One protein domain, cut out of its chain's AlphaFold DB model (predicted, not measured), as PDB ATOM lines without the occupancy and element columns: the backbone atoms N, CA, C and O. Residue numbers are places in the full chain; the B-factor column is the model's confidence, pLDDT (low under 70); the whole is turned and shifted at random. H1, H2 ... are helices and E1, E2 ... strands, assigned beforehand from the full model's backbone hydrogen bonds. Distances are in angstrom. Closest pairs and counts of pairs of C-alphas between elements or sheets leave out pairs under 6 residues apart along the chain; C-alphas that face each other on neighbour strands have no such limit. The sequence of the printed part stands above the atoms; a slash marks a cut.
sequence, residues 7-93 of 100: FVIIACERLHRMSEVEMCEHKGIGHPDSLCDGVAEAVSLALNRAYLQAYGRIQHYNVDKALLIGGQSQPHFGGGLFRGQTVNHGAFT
ATOM      1  N   PHE A   7    -124.170 -64.878  19.289       85.31
ATOM      2  CA  PHE A   7    -123.074 -64.738  20.240       85.31
ATOM      3  C   PHE A   7    -122.045 -65.836  19.995       85.31
ATOM      4  O   PHE A   7    -122.404 -66.987  19.738       85.31
ATOM      5  N   VAL A   8    -120.770 -65.474  20.066       84.19
ATOM      6  CA  VAL A   8    -119.637 -66.392  19.965       84.19
ATOM      7  C   VAL A   8    -118.785 -66.192  21.210       84.19
ATOM      8  O   VAL A   8    -118.358 -65.077  21.495       84.19
ATOM      9  N   ILE A   9    -118.570 -67.272  21.958       83.75
ATOM     10  CA  ILE A   9    -117.724 -67.287  23.152       83.75
ATOM     11  C   ILE A   9    -116.523 -68.165  22.831       83.75
ATOM     12  O   ILE A   9    -116.701 -69.319  22.434       83.75
ATOM     13  N   ILE A  10    -115.320 -67.621  22.981       80.81
ATOM     14  CA  ILE A  10    -114.072 -68.346  22.739       80.81
ATOM     15  C   ILE A  10    -113.160 -68.251  23.959       80.81
ATOM     16  O   ILE A  10    -113.096 -67.221  24.631       80.81
ATOM     17  N   ALA A  11    -112.446 -69.342  24.235       77.12
ATOM     18  CA  ALA A  11    -111.309 -69.315  25.144       77.12
ATOM     19  C   ALA A  11    -110.153 -68.617  24.418       77.12
ATOM     20  O   ALA A  11    -109.746 -69.045  23.335       77.12
ATOM     21  N   CYS A  12    -109.672 -67.509  24.975       66.62
ATOM     22  CA  CYS A  12    -108.645 -66.698  24.339       66.62
ATOM     23  C   CYS A  12    -107.283 -67.047  24.942       66.62
ATOM     24  O   CYS A  12    -106.907 -66.556  26.002       66.62
ATOM     25  N   GLU A  13    -106.521 -67.900  24.256       66.94
ATOM     26  CA  GLU A  13    -105.183 -68.310  24.713       66.94
ATOM     27  C   GLU A  13    -104.105 -67.237  24.473       66.94
ATOM     28  O   GLU A  13    -102.955 -67.393  24.891       66.94
ATOM     29  N   ARG A  14    -104.425 -66.139  23.770       66.94
ATOM     30  CA  ARG A  14    -103.425 -65.133  23.396       66.94
ATOM     31  C   ARG A  14    -104.021 -63.728  23.211       66.94
ATOM     32  O   ARG A  14    -104.348 -63.360  22.090       66.94
ATOM     33  N   LEU A  15    -104.068 -62.927  24.292       57.66
ATOM     34  CA  LEU A  15    -103.578 -61.526  24.355       57.66
ATOM     35  C   LEU A  15    -103.858 -60.825  25.711       57.66
ATOM     36  O   LEU A  15    -104.993 -60.550  26.072       57.66
ATOM     37  N   HIS A  16    -102.771 -60.470  26.407       62.09
ATOM     38  CA  HIS A  16    -102.463 -59.251  27.190       62.09
ATOM     39  C   HIS A  16    -103.481 -58.485  28.078       62.09
ATOM     40  O   HIS A  16    -103.056 -57.519  28.711       62.09
ATOM     41  N   ARG A  17    -104.755 -58.858  28.239       56.88
ATOM     42  CA  ARG A  17    -105.667 -58.173  29.184       56.88
ATOM     43  C   ARG A  17    -106.610 -59.145  29.897       56.88
ATOM     44  O   ARG A  17    -107.674 -59.465  29.400       56.88
ATOM     45  N   MET A  18    -106.198 -59.544  31.101       59.53
ATOM     46  CA  MET A  18    -107.000 -59.889  32.293       59.53
ATOM     47  C   MET A  18    -108.206 -60.862  32.223       59.53
ATOM     48  O   MET A  18    -108.786 -61.107  33.278       59.53
ATOM     49  N   SER A  19    -108.572 -61.484  31.099       61.41
ATOM     50  CA  SER A  19    -109.604 -62.539  31.088       61.41
ATOM     51  C   SER A  19    -109.329 -63.647  30.070       61.41
ATOM     52  O   SER A  19    -109.043 -63.372  28.910       61.41
ATOM     53  N   GLU A  20    -109.472 -64.903  30.500       79.38
ATOM     54  CA  GLU A  20    -109.275 -66.125  29.689       79.38
ATOM     55  C   GLU A  20    -110.413 -66.385  28.681       79.38
ATOM     56  O   GLU A  20    -110.339 -67.295  27.853       79.38
ATOM     57  N   VAL A  21    -111.479 -65.583  28.742       83.25
ATOM     58  CA  VAL A  21    -112.690 -65.722  27.930       83.25
ATOM     59  C   VAL A  21    -112.954 -64.424  27.174       83.25
ATOM     60  O   VAL A  21    -112.916 -63.341  27.760       83.25
ATOM     61  N   GLU A  22    -113.271 -64.548  25.887       85.88
ATOM     62  CA  GLU A  22    -113.715 -63.462  25.016       85.88
ATOM     63  C   GLU A  22    -115.142 -63.746  24.527       85.88
ATOM     64  O   GLU A  22    -115.472 -64.864  24.119       85.88
ATOM     65  N   MET A  23    -115.998 -62.725  24.585       86.81
ATOM     66  CA  MET A  23    -117.376 -62.788  24.106       86.81
ATOM     67  C   MET A  23    -117.579 -61.762  22.997       86.81
ATOM     68  O   MET A  23    -117.367 -60.569  23.205       86.81
ATOM     69  N   CYS A  24    -118.056 -62.230  21.848       89.12
ATOM     70  CA  CYS A  24    -118.366 -61.398  20.694       89.12
ATOM     71  C   CYS A  24    -119.838 -61.557  20.309       89.12
ATOM     72  O   CYS A  24    -120.373 -62.668  20.286       89.12
ATOM     73  N   GLU A  25    -120.483 -60.449  19.954       91.06
ATOM     74  CA  GLU A  25    -121.837 -60.421  19.403       91.06
ATOM     75  C   GLU A  25    -121.794 -59.950  17.948       91.06
ATOM     76  O   GLU A  25    -121.110 -58.987  17.608       91.06
ATOM     77  N   HIS A  26    -122.557 -60.616  17.086       91.12
ATOM     78  CA  HIS A  26    -122.847 -60.150  15.734       91.12
ATOM     79  C   HIS A  26    -124.340 -59.866  15.620       91.12
ATOM     80  O   HIS A  26    -125.138 -60.786  15.800       91.12
ATOM     81  N   LYS A  27    -124.711 -58.628  15.280       92.19
ATOM     82  CA  LYS A  27    -126.094 -58.231  14.981       92.19
ATOM     83  C   LYS A  27    -126.408 -58.561  13.521       92.19
ATOM     84  O   LYS A  27    -125.693 -58.150  12.610       92.19
ATOM     85  N   GLY A  28    -127.437 -59.380  13.302       90.69
ATOM     86  CA  GLY A  28    -127.864 -59.783  11.962       90.69
ATOM     87  C   GLY A  28    -128.527 -58.643  11.186       90.69
ATOM     88  O   GLY A  28    -128.923 -57.638  11.763       90.69
ATOM     89  N   ILE A  29    -128.731 -58.826   9.881       91.94
ATOM     90  CA  ILE A  29    -129.268 -57.776   8.993       91.94
ATOM     91  C   ILE A  29    -130.675 -57.286   9.380       91.94
ATOM     92  O   ILE A  29    -131.031 -56.150   9.096       91.94
ATOM     93  N   GLY A  30    -131.479 -58.138  10.025       90.44
ATOM     94  CA  GLY A  30    -132.822 -57.793  10.504       90.44
ATOM     95  C   GLY A  30    -132.845 -57.221  11.922       90.44
ATOM     96  O   GLY A  30    -133.922 -56.930  12.437       90.44
ATOM     97  N   HIS A  31    -131.688 -57.102  12.582       93.56
ATOM     98  CA  HIS A  31    -131.608 -56.501  13.905       93.56
ATOM     99  C   HIS A  31    -131.975 -55.008  13.812       93.56
ATOM    100  O   HIS A  31    -131.443 -54.329  12.934       93.56
ATOM    101  N   PRO A  32    -132.824 -54.469  14.710       90.62
ATOM    102  CA  PRO A  32    -133.230 -53.060  14.697       90.62
ATOM    103  C   PRO A  32    -132.068 -52.070  14.540       90.62
ATOM    104  O   PRO A  32    -132.127 -51.191  13.688       90.62
ATOM    105  N   ASP A  33    -130.980 -52.265  15.287       90.69
ATOM    106  CA  ASP A  33    -129.788 -51.412  15.172       90.69
ATOM    107  C   ASP A  33    -129.111 -51.509  13.799       90.69
ATOM    108  O   ASP A  33    -128.812 -50.487  13.195       90.69
ATOM    109  N   SER A  34    -128.943 -52.717  13.253       92.75
ATOM    110  CA  SER A  34    -128.358 -52.895  11.918       92.75
ATOM    111  C   SER A  34    -129.241 -52.300  10.817       92.75
ATOM    112  O   SER A  34    -128.728 -51.811   9.812       92.75
ATOM    113  N   LEU A  35    -130.566 -52.291  11.012       92.38
ATOM    114  CA  LEU A  35    -131.497 -51.577  10.139       92.38
ATOM    115  C   LEU A  35    -131.304 -50.058  10.242       92.38
ATOM    116  O   LEU A  35    -131.269 -49.390   9.211       92.38
ATOM    117  N   CYS A  36    -131.154 -49.510  11.451       92.44
ATOM    118  CA  CYS A  36    -130.839 -48.094  11.654       92.44
ATOM    119  C   CYS A  36    -129.529 -47.694  10.963       92.44
ATOM    120  O   CYS A  36    -129.522 -46.706  10.228       92.44
ATOM    121  N   ASP A  37    -128.466 -48.484  11.142       92.00
ATOM    122  CA  ASP A  37    -127.163 -48.261  10.507       92.00
ATOM    123  C   ASP A  37    -127.290 -48.265   8.977       92.00
ATOM    124  O   ASP A  37    -126.815 -47.357   8.293       92.00
ATOM    125  N   GLY A  38    -128.007 -49.253   8.429       92.62
ATOM    126  CA  GLY A  38    -128.245 -49.359   6.991       92.62
ATOM    127  C   GLY A  38    -129.056 -48.191   6.423       92.62
ATOM    128  O   GLY A  38    -128.744 -47.693   5.341       92.62
ATOM    129  N   VAL A  39    -130.076 -47.716   7.145       92.81
ATOM    130  CA  VAL A  39    -130.862 -46.540   6.734       92.81
ATOM    131  C   VAL A  39    -130.007 -45.274   6.777       92.81
ATOM    132  O   VAL A  39    -130.065 -44.485   5.834       92.81
ATOM    133  N   ALA A  40    -129.217 -45.072   7.831       92.38
ATOM    134  CA  ALA A  40    -128.316 -43.927   7.942       92.38
ATOM    135  C   ALA A  40    -127.314 -43.880   6.775       92.38
ATOM    136  O   ALA A  40    -127.159 -42.838   6.131       92.38
ATOM    137  N   GLU A  41    -126.724 -45.025   6.429       94.50
ATOM    138  CA  GLU A  41    -125.825 -45.161   5.281       94.50
ATOM    139  C   GLU A  41    -126.543 -44.873   3.953       94.50
ATOM    140  O   GLU A  41    -126.057 -44.099   3.125       94.50
ATOM    141  N   ALA A  42    -127.742 -45.426   3.750       94.56
ATOM    142  CA  ALA A  42    -128.520 -45.188   2.535       94.56
ATOM    143  C   ALA A  42    -128.868 -43.698   2.349       94.56
ATOM    144  O   ALA A  42    -128.771 -43.171   1.236       94.56
ATOM    145  N   VAL A  43    -129.231 -43.007   3.435       94.62
ATOM    146  CA  VAL A  43    -129.487 -41.560   3.434       94.62
ATOM    147  C   VAL A  43    -128.208 -40.779   3.117       94.62
ATOM    148  O   VAL A  43    -128.239 -39.888   2.269       94.62
ATOM    149  N   SER A  44    -127.079 -41.140   3.728       94.44
ATOM    150  CA  SER A  44    -125.764 -40.543   3.452       94.44
ATOM    151  C   SER A  44    -125.392 -40.644   1.963       94.44
ATOM    152  O   SER A  44    -125.084 -39.646   1.305       94.44
ATOM    153  N   LEU A  45    -125.539 -41.829   1.365       96.12
ATOM    154  CA  LEU A  45    -125.282 -42.038  -0.063       96.12
ATOM    155  C   LEU A  45    -126.211 -41.212  -0.962       96.12
ATOM    156  O   LEU A  45    -125.761 -40.678  -1.981       96.12
ATOM    157  N   ALA A  46    -127.492 -41.090  -0.603       96.00
ATOM    158  CA  ALA A  46    -128.442 -40.258  -1.336       96.00
ATOM    159  C   ALA A  46    -128.059 -38.768  -1.276       96.00
ATOM    160  O   ALA A  46    -128.045 -38.098  -2.311       96.00
ATOM    161  N   LEU A  47    -127.665 -38.271  -0.100       95.31
ATOM    162  CA  LEU A  47    -127.210 -36.892   0.088       95.31
ATOM    163  C   LEU A  47    -125.928 -36.596  -0.680       95.31
ATOM    164  O   LEU A  47    -125.838 -35.560  -1.332       95.31
ATOM    165  N   ASN A  48    -124.964 -37.516  -0.676       96.25
ATOM    166  CA  ASN A  48    -123.741 -37.366  -1.463       96.25
ATOM    167  C   ASN A  48    -124.052 -37.161  -2.947       96.25
ATOM    168  O   ASN A  48    -123.498 -36.258  -3.576       96.25
ATOM    169  N   ARG A  49    -124.967 -37.963  -3.506       97.62
ATOM    170  CA  ARG A  49    -125.386 -37.830  -4.909       97.62
ATOM    171  C   ARG A  49    -126.068 -36.489  -5.164       97.62
ATOM    172  O   ARG A  49    -125.711 -35.823  -6.131       97.62
ATOM    173  N   ALA A  50    -126.989 -36.087  -4.290       96.00
ATOM    174  CA  ALA A  50    -127.686 -34.810  -4.405       96.00
ATOM    175  C   ALA A  50    -126.714 -33.618  -4.343       96.00
ATOM    176  O   ALA A  50    -126.752 -32.745  -5.208       96.00
ATOM    177  N   TYR A  51    -125.778 -33.610  -3.389       96.69
ATOM    178  CA  TYR A  51    -124.794 -32.536  -3.261       96.69
ATOM    179  C   TYR A  51    -123.833 -32.463  -4.446       96.69
ATOM    180  O   TYR A  51    -123.541 -31.372  -4.930       96.69
ATOM    181  N   LEU A  52    -123.361 -33.606  -4.950       96.25
ATOM    182  CA  LEU A  52    -122.510 -33.630  -6.140       96.25
ATOM    183  C   LEU A  52    -123.240 -33.077  -7.370       96.25
ATOM    184  O   LEU A  52    -122.635 -32.336  -8.140       96.25
ATOM    185  N   GLN A  53    -124.527 -33.390  -7.532       96.88
ATOM    186  CA  GLN A  53    -125.343 -32.873  -8.633       96.88
ATOM    187  C   GLN A  53    -125.604 -31.365  -8.514       96.88
ATOM    188  O   GLN A  53    -125.527 -30.661  -9.516       96.88
ATOM    189  N   ALA A  54    -125.889 -30.870  -7.308       95.38
ATOM    190  CA  ALA A  54    -126.258 -29.472  -7.087       95.38
ATOM    191  C   ALA A  54    -125.050 -28.524  -6.956       95.38
ATOM    192  O   ALA A  54    -125.094 -27.398  -7.446       95.38
ATOM    193  N   TYR A  55    -123.961 -28.965  -6.319       93.62
ATOM    194  CA  TYR A  55    -122.837 -28.096  -5.936       93.62
ATOM    195  C   TYR A  55    -121.478 -28.564  -6.466       93.62
ATOM    196  O   TYR A  55    -120.467 -27.907  -6.210       93.62
ATOM    197  N   GLY A  56    -121.411 -29.712  -7.150       96.31
ATOM    198  CA  GLY A  56    -120.153 -30.288  -7.639       96.31
ATOM    199  C   GLY A  56    -119.202 -30.763  -6.532       96.31
ATOM    200  O   GLY A  56    -118.058 -31.114  -6.810       96.31
ATOM    201  N   ARG A  57    -119.651 -30.769  -5.272       94.50
ATOM    202  CA  ARG A  57    -118.889 -31.222  -4.105       94.50
ATOM    203  C   ARG A  57    -119.828 -31.719  -3.015       94.50
ATOM    204  O   ARG A  57    -120.978 -31.298  -2.946       94.50
ATOM    205  N   ILE A  58    -119.316 -32.575  -2.140       94.81
ATOM    206  CA  ILE A  58    -120.047 -33.021  -0.952       94.81
ATOM    207  C   ILE A  58    -119.994 -31.909   0.099       94.81
ATOM    208  O   ILE A  58    -118.917 -31.421   0.443       94.81
ATOM    209  N   GLN A  59    -121.161 -31.505   0.597       94.38
ATOM    210  CA  GLN A  59    -121.276 -30.554   1.701       94.38
ATOM    211  C   GLN A  59    -121.166 -31.287   3.042       94.38
ATOM    212  O   GLN A  59    -121.378 -32.493   3.112       94.38
ATOM    213  N   HIS A  60    -120.842 -30.572   4.120       93.81
ATOM    214  CA  HIS A  60    -120.816 -31.171   5.454       93.81
ATOM    215  C   HIS A  60    -122.238 -31.519   5.917       93.81
ATOM    216  O   HIS A  60    -123.146 -30.694   5.806       93.81
ATOM    217  N   TYR A  61    -122.436 -32.717   6.457       93.44
ATOM    218  CA  TYR A  61    -123.675 -33.144   7.108       93.44
ATOM    219  C   TYR A  61    -123.394 -34.348   8.014       93.44
ATOM    220  O   TYR A  61    -122.376 -35.024   7.858       93.44
ATOM    221  N   ASN A  62    -124.328 -34.644   8.923       88.88
ATOM    222  CA  ASN A  62    -124.240 -35.798   9.813       88.88
ATOM    223  C   ASN A  62    -125.562 -36.572   9.801       88.88
ATOM    224  O   ASN A  62    -126.635 -36.003  10.016       88.88
ATOM    225  N   VAL A  63    -125.459 -37.881   9.571       90.75
ATOM    226  CA  VAL A  63    -126.573 -38.844   9.637       90.75
ATOM    227  C   VAL A  63    -126.242 -39.897  10.690       90.75
ATOM    228  O   VAL A  63    -126.117 -41.079  10.405       90.75
ATOM    229  N   ASP A  64    -126.008 -39.451  11.916       84.38
ATOM    230  CA  ASP A  64    -125.562 -40.279  13.041       84.38
ATOM    231  C   ASP A  64    -126.711 -40.691  13.974       84.38
ATOM    232  O   ASP A  64    -126.501 -41.364  14.981       84.38
ATOM    233  N   LYS A  65    -127.938 -40.267  13.660       85.50
ATOM    234  CA  LYS A  65    -129.113 -40.440  14.511       85.50
ATOM    235  C   LYS A  65    -130.248 -41.059  13.708       85.50
ATOM    236  O   LYS A  65    -130.739 -40.502  12.733       85.50
ATOM    237  N   ALA A  66    -130.691 -42.226  14.146       87.38
ATOM    238  CA  ALA A  66    -131.854 -42.907  13.601       87.38
ATOM    239  C   ALA A  66    -132.684 -43.470  14.757       87.38
ATOM    240  O   ALA A  66    -132.131 -43.998  15.720       87.38
ATOM    241  N   LEU A  67    -134.011 -43.342  14.666       87.12
ATOM    242  CA  LEU A  67    -134.941 -43.869  15.659       87.12
ATOM    243  C   LEU A  67    -135.906 -44.845  14.987       87.12
ATOM    244  O   LEU A  67    -136.928 -44.466  14.415       87.12
ATOM    245  N   LEU A  68    -135.607 -46.134  15.089       88.38
ATOM    246  CA  LEU A  68    -136.550 -47.155  14.660       88.38
ATOM    247  C   LEU A  68    -137.598 -47.380  15.753       88.38
ATOM    248  O   LEU A  68    -137.328 -47.994  16.783       88.38
ATOM    249  N   ILE A  69    -138.809 -46.876  15.516       89.38
ATOM    250  CA  ILE A  69    -139.958 -47.116  16.389       89.38
ATOM    251  C   ILE A  69    -140.606 -48.433  15.965       89.38
ATOM    252  O   ILE A  69    -141.034 -48.594  14.825       89.38
ATOM    253  N   GLY A  70    -140.671 -49.393  16.885       86.31
ATOM    254  CA  GLY A  70    -141.331 -50.670  16.630       86.31
ATOM    255  C   GLY A  70    -142.819 -50.485  16.328       86.31
ATOM    256  O   GLY A  70    -143.545 -49.849  17.093       86.31
ATOM    257  N   GLY A  71    -143.278 -51.064  15.217       87.75
ATOM    258  CA  GLY A  71    -144.703 -51.228  14.940       87.75
ATOM    259  C   GLY A  71    -145.330 -52.367  15.751       87.75
ATOM    260  O   GLY A  71    -144.670 -53.056  16.527       87.75
ATOM    261  N   GLN A  72    -146.617 -52.605  15.524       90.69
ATOM    262  CA  GLN A  72    -147.350 -53.757  16.042       90.69
ATOM    263  C   GLN A  72    -147.616 -54.755  14.913       90.69
ATOM    264  O   GLN A  72    -147.992 -54.373  13.802       90.69
ATOM    265  N   SER A  73    -147.467 -56.047  15.194       89.69
ATOM    266  CA  SER A  73    -147.786 -57.114  14.246       89.69
ATOM    267  C   SER A  73    -148.659 -58.193  14.885       89.69
ATOM    268  O   SER A  73    -148.611 -58.428  16.091       89.69
ATOM    269  N   GLN A  74    -149.486 -58.836  14.060       93.81
ATOM    270  CA  GLN A  74    -150.303 -60.001  14.404       93.81
ATOM    271  C   GLN A  74    -149.925 -61.154  13.461       93.81
ATOM    272  O   GLN A  74    -150.607 -61.371  12.450       93.81
ATOM    273  N   PRO A  75    -148.795 -61.838  13.716       91.81
ATOM    274  CA  PRO A  75    -148.343 -62.941  12.877       91.81
ATOM    275  C   PRO A  75    -149.237 -64.177  13.063       91.81
ATOM    276  O   PRO A  75    -149.631 -64.506  14.180       91.81
ATOM    277  N   HIS A  76    -149.531 -64.881  11.971       92.75
ATOM    278  CA  HIS A  76    -150.200 -66.183  11.970       92.75
ATOM    279  C   HIS A  76    -149.537 -67.117  10.948       92.75
ATOM    280  O   HIS A  76    -148.833 -66.682  10.040       92.75
ATOM    281  N   PHE A  77    -149.723 -68.432  11.072       92.94
ATOM    282  CA  PHE A  77    -149.209 -69.332  10.037       92.94
ATOM    283  C   PHE A  77    -149.869 -69.015   8.692       92.94
ATOM    284  O   PHE A  77    -151.089 -68.911   8.605       92.94
ATOM    285  N   GLY A  78    -149.050 -68.839   7.653       93.81
ATOM    286  CA  GLY A  78    -149.516 -68.450   6.322       93.81
ATOM    287  C   GLY A  78    -149.737 -66.946   6.116       93.81
ATOM    288  O   GLY A  78    -150.134 -66.567   5.018       93.81
ATOM    289  N   GLY A  79    -149.464 -66.080   7.104       91.06
ATOM    290  CA  GLY A  79    -149.620 -64.636   6.911       91.06
ATOM    291  C   GLY A  79    -149.514 -63.778   8.171       91.06
ATOM    292  O   GLY A  79    -148.953 -64.154   9.197       91.06
ATOM    293  N   GLY A  80    -150.028 -62.556   8.095       89.50
ATOM    294  CA  GLY A  80    -150.014 -61.632   9.220       89.50
ATOM    295  C   GLY A  80    -150.576 -60.271   8.858       89.50
ATOM    296  O   GLY A  80    -150.649 -59.906   7.687       89.50
ATOM    297  N   LEU A  81    -150.944 -59.506   9.879       88.81
ATOM    298  CA  LEU A  81    -151.224 -58.079   9.742       88.81
ATOM    299  C   LEU A  81    -150.091 -57.290  10.395       88.81
ATOM    300  O   LEU A  81    -149.675 -57.605  11.511       88.81
ATOM    301  N   PHE A  82    -149.610 -56.256   9.710       85.38
ATOM    302  CA  PHE A  82    -148.620 -55.317  10.233       85.38
ATOM    303  C   PHE A  82    -149.224 -53.913  10.319       85.38
ATOM    304  O   PHE A  82    -149.937 -53.480   9.415       85.38
ATOM    305  N   ARG A  83    -148.931 -53.198  11.406       74.19
ATOM    306  CA  ARG A  83    -149.294 -51.794  11.630       74.19
ATOM    307  C   ARG A  83    -148.050 -51.062  12.137       74.19
ATOM    308  O   ARG A  83    -147.639 -51.306  13.268       74.19
ATOM    309  N   GLY A  84    -147.430 -50.187  11.345       65.81
ATOM    310  CA  GLY A  84    -146.160 -49.571  11.754       65.81
ATOM    311  C   GLY A  84    -145.855 -48.199  11.161       65.81
ATOM    312  O   GLY A  84    -146.528 -47.756  10.233       65.81
ATOM    313  N   GLN A  85    -144.839 -47.553  11.747       59.69
ATOM    314  CA  GLN A  85    -144.259 -46.255  11.375       59.69
ATOM    315  C   GLN A  85    -142.755 -46.248  11.721       59.69
ATOM    316  O   GLN A  85    -142.382 -46.804  12.749       59.69
ATOM    317  N   THR A  86    -141.917 -45.581  10.920       57.66
ATOM    318  CA  THR A  86    -140.468 -45.397  11.168       57.66
ATOM    319  C   THR A  86    -140.090 -43.928  10.961       57.66
ATOM    320  O   THR A  86    -140.612 -43.304  10.039       57.66
ATOM    321  N   VAL A  87    -139.178 -43.374  11.777       60.78
ATOM    322  CA  VAL A  87    -138.737 -41.965  11.693       60.78
ATOM    323  C   VAL A  87    -137.206 -41.870  11.723       60.78
ATOM    324  O   VAL A  87    -136.555 -42.436  12.591       60.78
ATOM    325  N   ASN A  88    -136.605 -41.119  10.798       61.56
ATOM    326  CA  ASN A  88    -135.180 -40.771  10.851       61.56
ATOM    327  C   ASN A  88    -135.028 -39.285  11.238       61.56
ATOM    328  O   ASN A  88    -135.865 -38.461  10.860       61.56
ATOM    329  N   HIS A  89    -134.005 -38.939  12.022       60.09
ATOM    330  CA  HIS A  89    -133.723 -37.566  12.452       60.09
ATOM    331  C   HIS A  89    -132.237 -37.261  12.265       60.09
ATOM    332  O   HIS A  89    -131.418 -37.765  13.015       60.09
ATOM    333  N   GLY A  90    -131.895 -36.383  11.323       60.84
ATOM    334  CA  GLY A  90    -130.523 -35.940  11.065       60.84
ATOM    335  C   GLY A  90    -130.456 -34.439  10.795       60.84
ATOM    336  O   GLY A  90    -131.472 -33.813  10.486       60.84
ATOM    337  N   ALA A  91    -129.265 -33.855  10.938       65.25
ATOM    338  CA  ALA A  91    -129.021 -32.461  10.585       65.25
ATOM    339  C   ALA A  91    -128.399 -32.404   9.187       65.25
ATOM    340  O   ALA A  91    -127.289 -32.889   8.959       65.25
ATOM    341  N   PHE A  92    -129.125 -31.795   8.255       77.00
ATOM    342  CA  PHE A  92    -128.714 -31.674   6.864       77.00
ATOM    343  C   PHE A  92    -128.442 -30.212   6.539       77.00
ATOM    344  O   PHE A  92    -129.183 -29.325   6.967       77.00
ATOM    345  N   THR A  93    -127.381 -29.963   5.777       75.62
ATOM    346  CA  THR A  93    -127.146 -28.632   5.222       75.62
ATOM    347  C   THR A  93    -128.250 -28.348   4.209       75.62
ATOM    348  O   THR A  93    -128.378 -29.058   3.214       75.62
TER     349      THR A  93
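Overview. This is residues 7 to 93 of the 100 residues of the protein "S-adenosylmethionine synthetase" of Pseudomonas umsongensis (UniProt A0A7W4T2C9). Two separate antiparallel hairpins, E1 with E2 and E3 with E4, reach away from one long helix, H1; residues 56 to 71, a long link with no named element, lead from the end of H1 to E3, residues 66 to 67 pair with residues 87 to 88, and residues 75 to 80 stick out. The 87 printed residues hold E1, E2, H1, E3 and E4 in chain order, a mixed class. The whole is extended and flat, radius of gyration of the C-alphas 20.0 A, spans 54 by 46 by 19 A.

Along the chain. E2 is residues 21 to 26, 16.8 A; E1 is 7 to 11, 13.5 A, from C-alpha 7 at (-123.074, -64.738, 20.240). H1 is 32 to 55, 34.0 A. E3 is 72 to 76, 13.4 A; E4 is 79 to 83, 13.7 A, to C-alpha 83 at (-149.294, -51.794, 11.630).

Arrangement. In hairpin E1 and E2, at 158 degrees, N 8 and O 24 are 2.8 A apart. In hairpin E3 and E4, at 172 degrees, N 74 and O 81 are 2.8 A apart. Every O i to N i+4 pair in H1 is within hydrogen-bond range. H1 is apart from E1 and E4.

Size, cuts and confidence. The printed part has no cut. H1 to E3 is a long link. Residues 12 to 19 and 84 to 91 have pLDDT under 70.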